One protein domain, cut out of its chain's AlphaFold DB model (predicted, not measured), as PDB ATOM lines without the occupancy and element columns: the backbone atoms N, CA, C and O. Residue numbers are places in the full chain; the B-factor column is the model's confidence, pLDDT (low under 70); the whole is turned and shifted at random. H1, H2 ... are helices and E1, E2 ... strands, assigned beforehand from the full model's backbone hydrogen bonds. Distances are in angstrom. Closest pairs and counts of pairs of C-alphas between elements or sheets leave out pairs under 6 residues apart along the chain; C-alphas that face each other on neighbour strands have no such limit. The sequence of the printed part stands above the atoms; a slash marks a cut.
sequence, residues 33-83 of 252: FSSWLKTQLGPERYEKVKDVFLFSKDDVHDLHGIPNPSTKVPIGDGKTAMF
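AT A GLANCE: This is residues 33 to 83 of the 252 residues of the protein "Hypothetical protein" of Leptocylindrus danicus (UniProt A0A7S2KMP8). Two small ends are joined by a winding link: helices H1 and H2 form a steep corner at one end, the hairpin of strands E1 and E2 makes the other, and residues 54 to 71 run between. The printed part has 51 residues, of mixed class, with two named helices, then two antiparallel strands in one sheet, E1 - E2. It is loose, with a radius of gyration of the C-alphas of 13.9 A, and only just elongated, spanning 38 by 19 by 18 A.

IN THESE COORDINATES: H1, residues 33 to 41, begins at C-alpha 33 (84.014, 15.726, 135.538) and is 11.9 A long. H2, residues 43 to 53, is 15.5 A long. E1 is residues 72 to 76; E2, residues 79 to 82, ends at C-alpha 82 (75.078, 3.453, 112.757).

HOW THE PARTS SIT: H1 and H2 are close but not clearly touching, the closest C-alphas, Lys 38 and Tyr 46, 5.6 A apart; they run opposite ways at a steep tilt of 61 degrees. In both, every O i to N i+4 pair is within hydrogen-bond range. In the E1 and E2 hairpin, N 73 and O 81 are 2.8 A apart, within hydrogen-bond range. H1 is apart from both strands, and H2 from E2.

THE WHOLE: The farthest C-alphas, Gln 40 and Asp 77, are 40.2 A apart. The printed part has no cut; the H2 to E1 link is long. pLDDT is under 70 at residues 55 to 65, 67 and 69 to 70.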
ATOM      1  N   PHE A  33      84.416  14.379 135.136       72.19
ATOM      2  CA  PHE A  33      84.014  15.726 135.538       72.19
ATOM      3  C   PHE A  33      82.502  15.933 135.398       72.19
ATOM      4  O   PHE A  33      81.873  16.489 136.294       72.19
ATOM      5  N   SER A  34      81.887  15.413 134.330       70.06
ATOM      6  CA  SER A  34      80.427  15.437 134.170       70.06
ATOM      7  C   SER A  34      79.709  14.562 135.198       70.06
ATOM      8  O   SER A  34      78.651  14.944 135.683       70.06
ATOM      9  N   SER A  35      80.276  13.409 135.569       74.19
ATOM     10  CA  SER A  35      79.727  12.528 136.608       74.19
ATOM     11  C   SER A  35      79.825  13.185 137.987       74.19
ATOM     12  O   SER A  35      78.843  13.222 138.731       74.19
ATOM     13  N   TRP A  36      80.968  13.800 138.293       82.44
ATOM     14  CA  TRP A  36      81.175  14.576 139.512       82.44
ATOM     15  C   TRP A  36      80.219  15.777 139.598       82.44
ATOM     16  O   TRP A  36      79.519  15.926 140.600       82.44
ATOM     17  N   LEU A  37      80.091  16.569 138.526       76.56
ATOM     18  CA  LEU A  37      79.135  17.681 138.445       76.56
ATOM     19  C   LEU A  37      77.684  17.209 138.599       76.56
ATOM     20  O   LEU A  37      76.934  17.818 139.357       76.56
ATOM     21  N   LYS A  38      77.289  16.110 137.942       78.44
ATOM     22  CA  LYS A  38      75.957  15.500 138.112       78.44
ATOM     23  C   LYS A  38      75.692  15.103 139.563       78.44
ATOM     24  O   LYS A  38      74.587  15.316 140.056       78.44
ATOM     25  N   THR A  39      76.702  14.566 140.244       82.06
ATOM     26  CA  THR A  39      76.602  14.142 141.649       82.06
ATOM     27  C   THR A  39      76.453  15.340 142.594       82.06
ATOM     28  O   THR A  39      75.693  15.262 143.554       82.06
ATOM     29  N   GLN A  40      77.127  16.460 142.316       85.81
ATOM     30  CA  GLN A  40      77.100  17.660 143.170       85.81
ATOM     31  C   GLN A  40      75.890  18.573 142.923       85.81
ATOM     32  O   GLN A  40      75.304  19.104 143.863       85.81
ATOM     33  N   LEU A  41      75.505  18.779 141.661       79.81
ATOM     34  CA  LEU A  41      74.404  19.678 141.289       79.81
ATOM     35  C   LEU A  41      73.037  18.983 141.330       79.81
ATOM     36  O   LEU A  41      72.009  19.654 141.430       79.81
ATOM     37  N   GLY A  42      73.019  17.652 141.265       80.62
ATOM     38  CA  GLY A  42      71.815  16.867 141.042       80.62
ATOM     39  C   GLY A  42      71.419  16.834 139.558       80.62
ATOM     40  O   GLY A  42      71.736  17.760 138.800       80.62
ATOM     41  N   PRO A  43      70.711  15.777 139.120       76.56
ATOM     42  CA  PRO A  43      70.460  15.515 137.702       76.56
ATOM     43  C   PRO A  43      69.681  16.647 137.018       76.56
ATOM     44  O   PRO A  43      70.054  17.077 135.933       76.56
ATOM     45  N   GLU A  44      68.659  17.207 137.669       79.12
ATOM     46  CA  GLU A  44      67.828  18.262 137.071       79.12
ATOM     47  C   GLU A  44      68.559  19.595 136.888       79.12
ATOM     48  O   GLU A  44      68.345  20.301 135.902       79.12
ATOM     49  N   ARG A  45      69.415  19.979 137.843       79.88
ATOM     50  CA  ARG A  45      70.172  21.236 137.747       79.88
ATOM     51  C   ARG A  45      71.321  21.099 136.765       79.88
ATOM     52  O   ARG A  45      71.604  22.052 136.050       79.88
ATOM     53  N   TYR A  46      71.940  19.923 136.707       80.12
ATOM     54  CA  TYR A  46      72.960  19.622 135.715       80.12
ATOM     55  C   TYR A  46      72.414  19.757 134.291       80.12
ATOM     56  O   TYR A  46      73.038  20.443 133.489       80.12
ATOM     57  N   GLU A  47      71.243  19.187 133.987       74.56
ATOM     58  CA  GLU A  47      70.648  19.321 132.648       74.56
ATOM     59  C   GLU A  47      70.265  20.775 132.337       74.56
ATOM     60  O   GLU A  47      70.514  21.235 131.234       74.56
ATOM     61  N   LYS A  48      69.780  21.566 133.309       79.56
ATOM     62  CA  LYS A  48      69.538  23.010 133.093       79.56
ATOM     63  C   LYS A  48      70.815  23.795 132.800       79.56
ATOM     64  O   LYS A  48      70.809  24.686 131.961       79.56
ATOM     65  N   VAL A  49      71.904  23.493 133.506       77.62
ATOM     66  CA  VAL A  49      73.209  24.117 133.248       77.62
ATOM     67  C   VAL A  49      73.728  23.668 131.880       77.62
ATOM     68  O   VAL A  49      74.150  24.510 131.094       77.62
ATOM     69  N   LYS A  50      73.622  22.376 131.551       74.06
ATOM     70  CA  LYS A  50      73.965  21.847 130.226       74.06
ATOM     71  C   LYS A  50      73.161  22.562 129.137       74.06
ATOM     72  O   LYS A  50      73.772  23.085 128.221       74.06
ATOM     73  N   ASP A  51      71.845  22.678 129.284       73.06
ATOM     74  CA  ASP A  51      70.939  23.340 128.334       73.06
ATOM     75  C   ASP A  51      71.278  24.819 128.090       73.06
ATOM     76  O   ASP A  51      71.075  25.322 126.991       73.06
ATOM     77  N   VAL A  52      71.762  25.532 129.112       78.88
ATOM     78  CA  VAL A  52      72.125  26.955 128.995       78.88
ATOM     79  C   VAL A  52      73.473  27.136 128.297       78.88
ATOM     80  O   VAL A  52      73.651  28.100 127.555       78.88
ATOM     81  N   PHE A  53      74.429  26.235 128.536       76.38
ATOM     82  CA  PHE A  53      75.785  26.348 127.994       76.38
ATOM     83  C   PHE A  53      75.988  25.595 126.666       76.38
ATOM     84  O   PHE A  53      76.858  25.987 125.887       76.38
ATOM     85  N   LEU A  54      75.212  24.544 126.373       71.50
ATOM     86  CA  LEU A  54      75.221  23.871 125.072       71.50
ATOM     87  C   LEU A  54      74.300  24.593 124.095       71.50
ATOM     88  O   LEU A  54      73.091  24.659 124.283       71.50
ATOM     89  N   PHE A  55      74.869  25.024 122.973       68.56
ATOM     90  CA  PHE A  55      74.107  25.598 121.866       68.56
ATOM     91  C   PHE A  55      73.147  24.588 121.201       68.56
ATOM     92  O   PHE A  55      72.113  24.980 120.669       68.56
ATOM     93  N   SER A  56      73.465  23.288 121.250       65.81
ATOM     94  CA  SER A  56      72.641  22.214 120.683       65.81
ATOM     95  C   SER A  56      72.238  21.218 121.766       65.81
ATOM     96  O   SER A  56      72.980  20.291 122.082       65.81
ATOM     97  N   LYS A  57      71.054  21.424 122.346       65.38
ATOM     98  CA  LYS A  57      70.488  20.569 123.400       65.38
ATOM     99  C   LYS A  57      70.297  19.110 122.961       65.38
ATOM    100  O   LYS A  57      70.534  18.200 123.748       65.38
ATOM    101  N   ASP A  58      69.927  18.907 121.698       62.72
ATOM    102  CA  ASP A  58      69.593  17.599 121.123       62.72
ATOM    103  C   ASP A  58      70.693  17.071 120.180       62.72
ATOM    104  O   ASP A  58      70.406  16.363 119.213       62.72
ATOM    105  N   ASP A  59      71.963  17.430 120.420       68.50
ATOM    106  CA  ASP A  59      73.069  16.928 119.598       68.50
ATOM    107  C   ASP A  59      73.226  15.403 119.723       68.50
ATOM    108  O   ASP A  59      73.559  14.854 120.774       68.50
ATOM    109  N   VAL A  60      73.028  14.724 118.595       65.00
ATOM    110  CA  VAL A  60      73.128  13.270 118.428       65.00
ATOM    111  C   VAL A  60      74.560  12.762 118.647       65.00
ATOM    112  O   VAL A  60      74.769  11.569 118.891       65.00
ATOM    113  N   HIS A  61      75.555  13.647 118.565       65.88
ATOM    114  CA  HIS A  61      76.974  13.313 118.664       65.88
ATOM    115  C   HIS A  61      77.635  13.777 119.972       65.88
ATOM    116  O   HIS A  61      78.847  13.639 120.097       65.88
ATOM    117  N   ASP A  62      76.865  14.266 120.957       66.12
ATOM    118  CA  ASP A  62      77.359  14.742 122.268       66.12
ATOM    119  C   ASP A  62      78.565  15.699 122.134       66.12
ATOM    120  O   ASP A  62      79.559  15.579 122.847       66.12
ATOM    121  N   LEU A  63      78.489  16.637 121.177       67.25
ATOM    122  CA  LEU A  63      79.526  17.616 120.818       67.25
ATOM    123  C   LEU A  63      80.831  17.043 120.257       67.25
ATOM    124  O   LEU A  63      81.804  17.779 120.055       67.25
ATOM    125  N   HIS A  64      80.885  15.747 119.975       68.69
ATOM    126  CA  HIS A  64      82.014  15.173 119.267       68.69
ATOM    127  C   HIS A  64      81.927  15.517 117.777       68.69
ATOM    128  O   HIS A  64      80.901  15.327 117.131       68.69
ATOM    129  N   GLY A  65      83.043  15.969 117.193       69.50
ATOM    130  CA  GLY A  65      83.130  16.236 115.751       69.50
ATOM    131  C   GLY A  65      83.014  14.984 114.868       69.50
ATOM    132  O   GLY A  65      82.973  15.097 113.647       69.50
ATOM    133  N   ILE A  66      82.982  13.792 115.470       70.38
ATOM    134  CA  ILE A  66      82.840  12.504 114.793       70.38
ATOM    135  C   ILE A  66      81.755  11.714 115.537       70.38
ATOM    136  O   ILE A  66      81.803  11.660 116.769       70.38
ATOM    137  N   PRO A  67      80.799  11.077 114.837       69.44
ATOM    138  CA  PRO A  67      79.814  10.220 115.481       69.44
ATOM    139  C   PRO A  67      80.491   9.069 116.225       69.44
ATOM    140  O   PRO A  67      81.357   8.381 115.675       69.44
ATOM    141  N   ASN A  68      80.045   8.804 117.453       70.38
ATOM    142  CA  ASN A  68      80.453   7.596 118.153       70.38
ATOM    143  C   ASN A  68      79.975   6.363 117.360       70.38
ATOM    144  O   ASN A  68      78.846   6.356 116.861       70.38
ATOM    145  N   PRO A  69      80.781   5.288 117.260       66.44
ATOM    146  CA  PRO A  69      80.400   4.090 116.506       66.44
ATOM    147  C   PRO A  69      79.085   3.445 116.973       66.44
ATOM    148  O   PRO A  69      78.407   2.784 116.193       66.44
ATOM    149  N   SER A  70      78.715   3.640 118.243       69.38
ATOM    150  CA  SER A  70      77.483   3.123 118.847       69.38
ATOM    151  C   SER A  70      76.270   4.047 118.697       69.38
ATOM    152  O   SER A  70      75.166   3.657 119.085       69.38
ATOM    153  N   THR A  71      76.434   5.254 118.145       72.94
ATOM    154  CA  THR A  71      75.326   6.193 117.956       72.94
ATOM    155  C   THR A  71      74.387   5.680 116.869       72.94
ATOM    156  O   THR A  71      74.759   5.571 115.700       72.94
ATOM    157  N   LYS A  72      73.144   5.386 117.261       77.06
ATOM    158  CA  LYS A  72      72.051   5.027 116.352       77.06
ATOM    159  C   LYS A  72      71.281   6.282 115.960       77.06
ATOM    160  O   LYS A  72      70.570   6.848 116.785       77.06
ATOM    161  N   VAL A  73      71.402   6.695 114.704       77.25
ATOM    162  CA  VAL A  73      70.661   7.829 114.140       77.25
ATOM    163  C   VAL A  73      69.374   7.311 113.489       77.25
ATOM    164  O   VAL A  73      69.449   6.398 112.661       77.25
ATOM    165  N   PRO A  74      68.187   7.835 113.834       78.25
ATOM    166  CA  PRO A  74      66.946   7.461 113.161       78.25
ATOM    167  C   PRO A  74      66.911   8.034 111.731       78.25
ATOM    168  O   PRO A  74      67.113   9.230 111.545       78.25
ATOM    169  N   ILE A  75      66.627   7.199 110.725       76.38
ATOM    170  CA  ILE A  75      66.499   7.615 109.304       76.38
ATOM    171  C   ILE A  75      65.017   7.766 108.881       76.38
ATOM    172  O   ILE A  75      64.706   8.118 107.749       76.38
ATOM    173  N   GLY A  76      64.073   7.565 109.806       73.31
ATOM    174  CA  GLY A  76      62.639   7.487 109.502       73.31
ATOM    175  C   GLY A  76      62.172   6.038 109.329       73.31
ATOM    176  O   GLY A  76      62.981   5.109 109.317       73.31
ATOM    177  N   ASP A  77      60.855   5.824 109.294       73.62
ATOM    178  CA  ASP A  77      60.213   4.499 109.197       73.62
ATOM    179  C   ASP A  77      60.671   3.474 110.255       73.62
ATOM    180  O   ASP A  77      60.756   2.275 109.993       73.62
ATOM    181  N   GLY A  78      61.027   3.943 111.458       75.38
ATOM    182  CA  GLY A  78      61.529   3.088 112.541       75.38
ATOM    183  C   GLY A  78      62.917   2.481 112.287       75.38
ATOM    184  O   GLY A  78      63.376   1.653 113.075       75.38
ATOM    185  N   LYS A  79      63.607   2.884 111.215       77.06
ATOM    186  CA  LYS A  79      64.957   2.420 110.882       77.06
ATOM    187  C   LYS A  79      66.002   3.285 111.578       77.06
ATOM    188  O   LYS A  79      65.873   4.508 111.657       77.06
ATOM    189  N   THR A  80      67.067   2.643 112.050       79.62
ATOM    190  CA  THR A  80      68.238   3.315 112.624       79.62
ATOM    191  C   THR A  80      69.479   2.960 111.817       79.62
ATOM    192  O   THR A  80      69.634   1.808 111.413       79.62
ATOM    193  N   ALA A  81      70.359   3.931 111.581       77.69
ATOM    194  CA  ALA A  81      71.704   3.684 111.069       77.69
ATOM    195  C   ALA A  81      72.751   3.946 112.135       77.69
ATOM    196  O   ALA A  81      72.585   4.793 113.011       77.69
ATOM    197  N   MET A  82      73.857   3.230 112.003       82.31
ATOM    198  CA  MET A  82      75.078   3.453 112.757       82.31
ATOM    199  C   MET A  82      76.187   3.832 111.783       82.31
ATOM    200  O   MET A  82      76.185   3.424 110.617       82.31
ATOM    201  N   PHE A  83      77.138   4.627 112.260       79.31
ATOM    202  CA  PHE A  83      78.276   5.032 111.452       79.31
ATOM    203  C   PHE A  83      79.106   3.803 111.043       79.31
ATOM    204  O   PHE A  83      79.564   3.045 111.897       79.31
TER     205      PHE A  83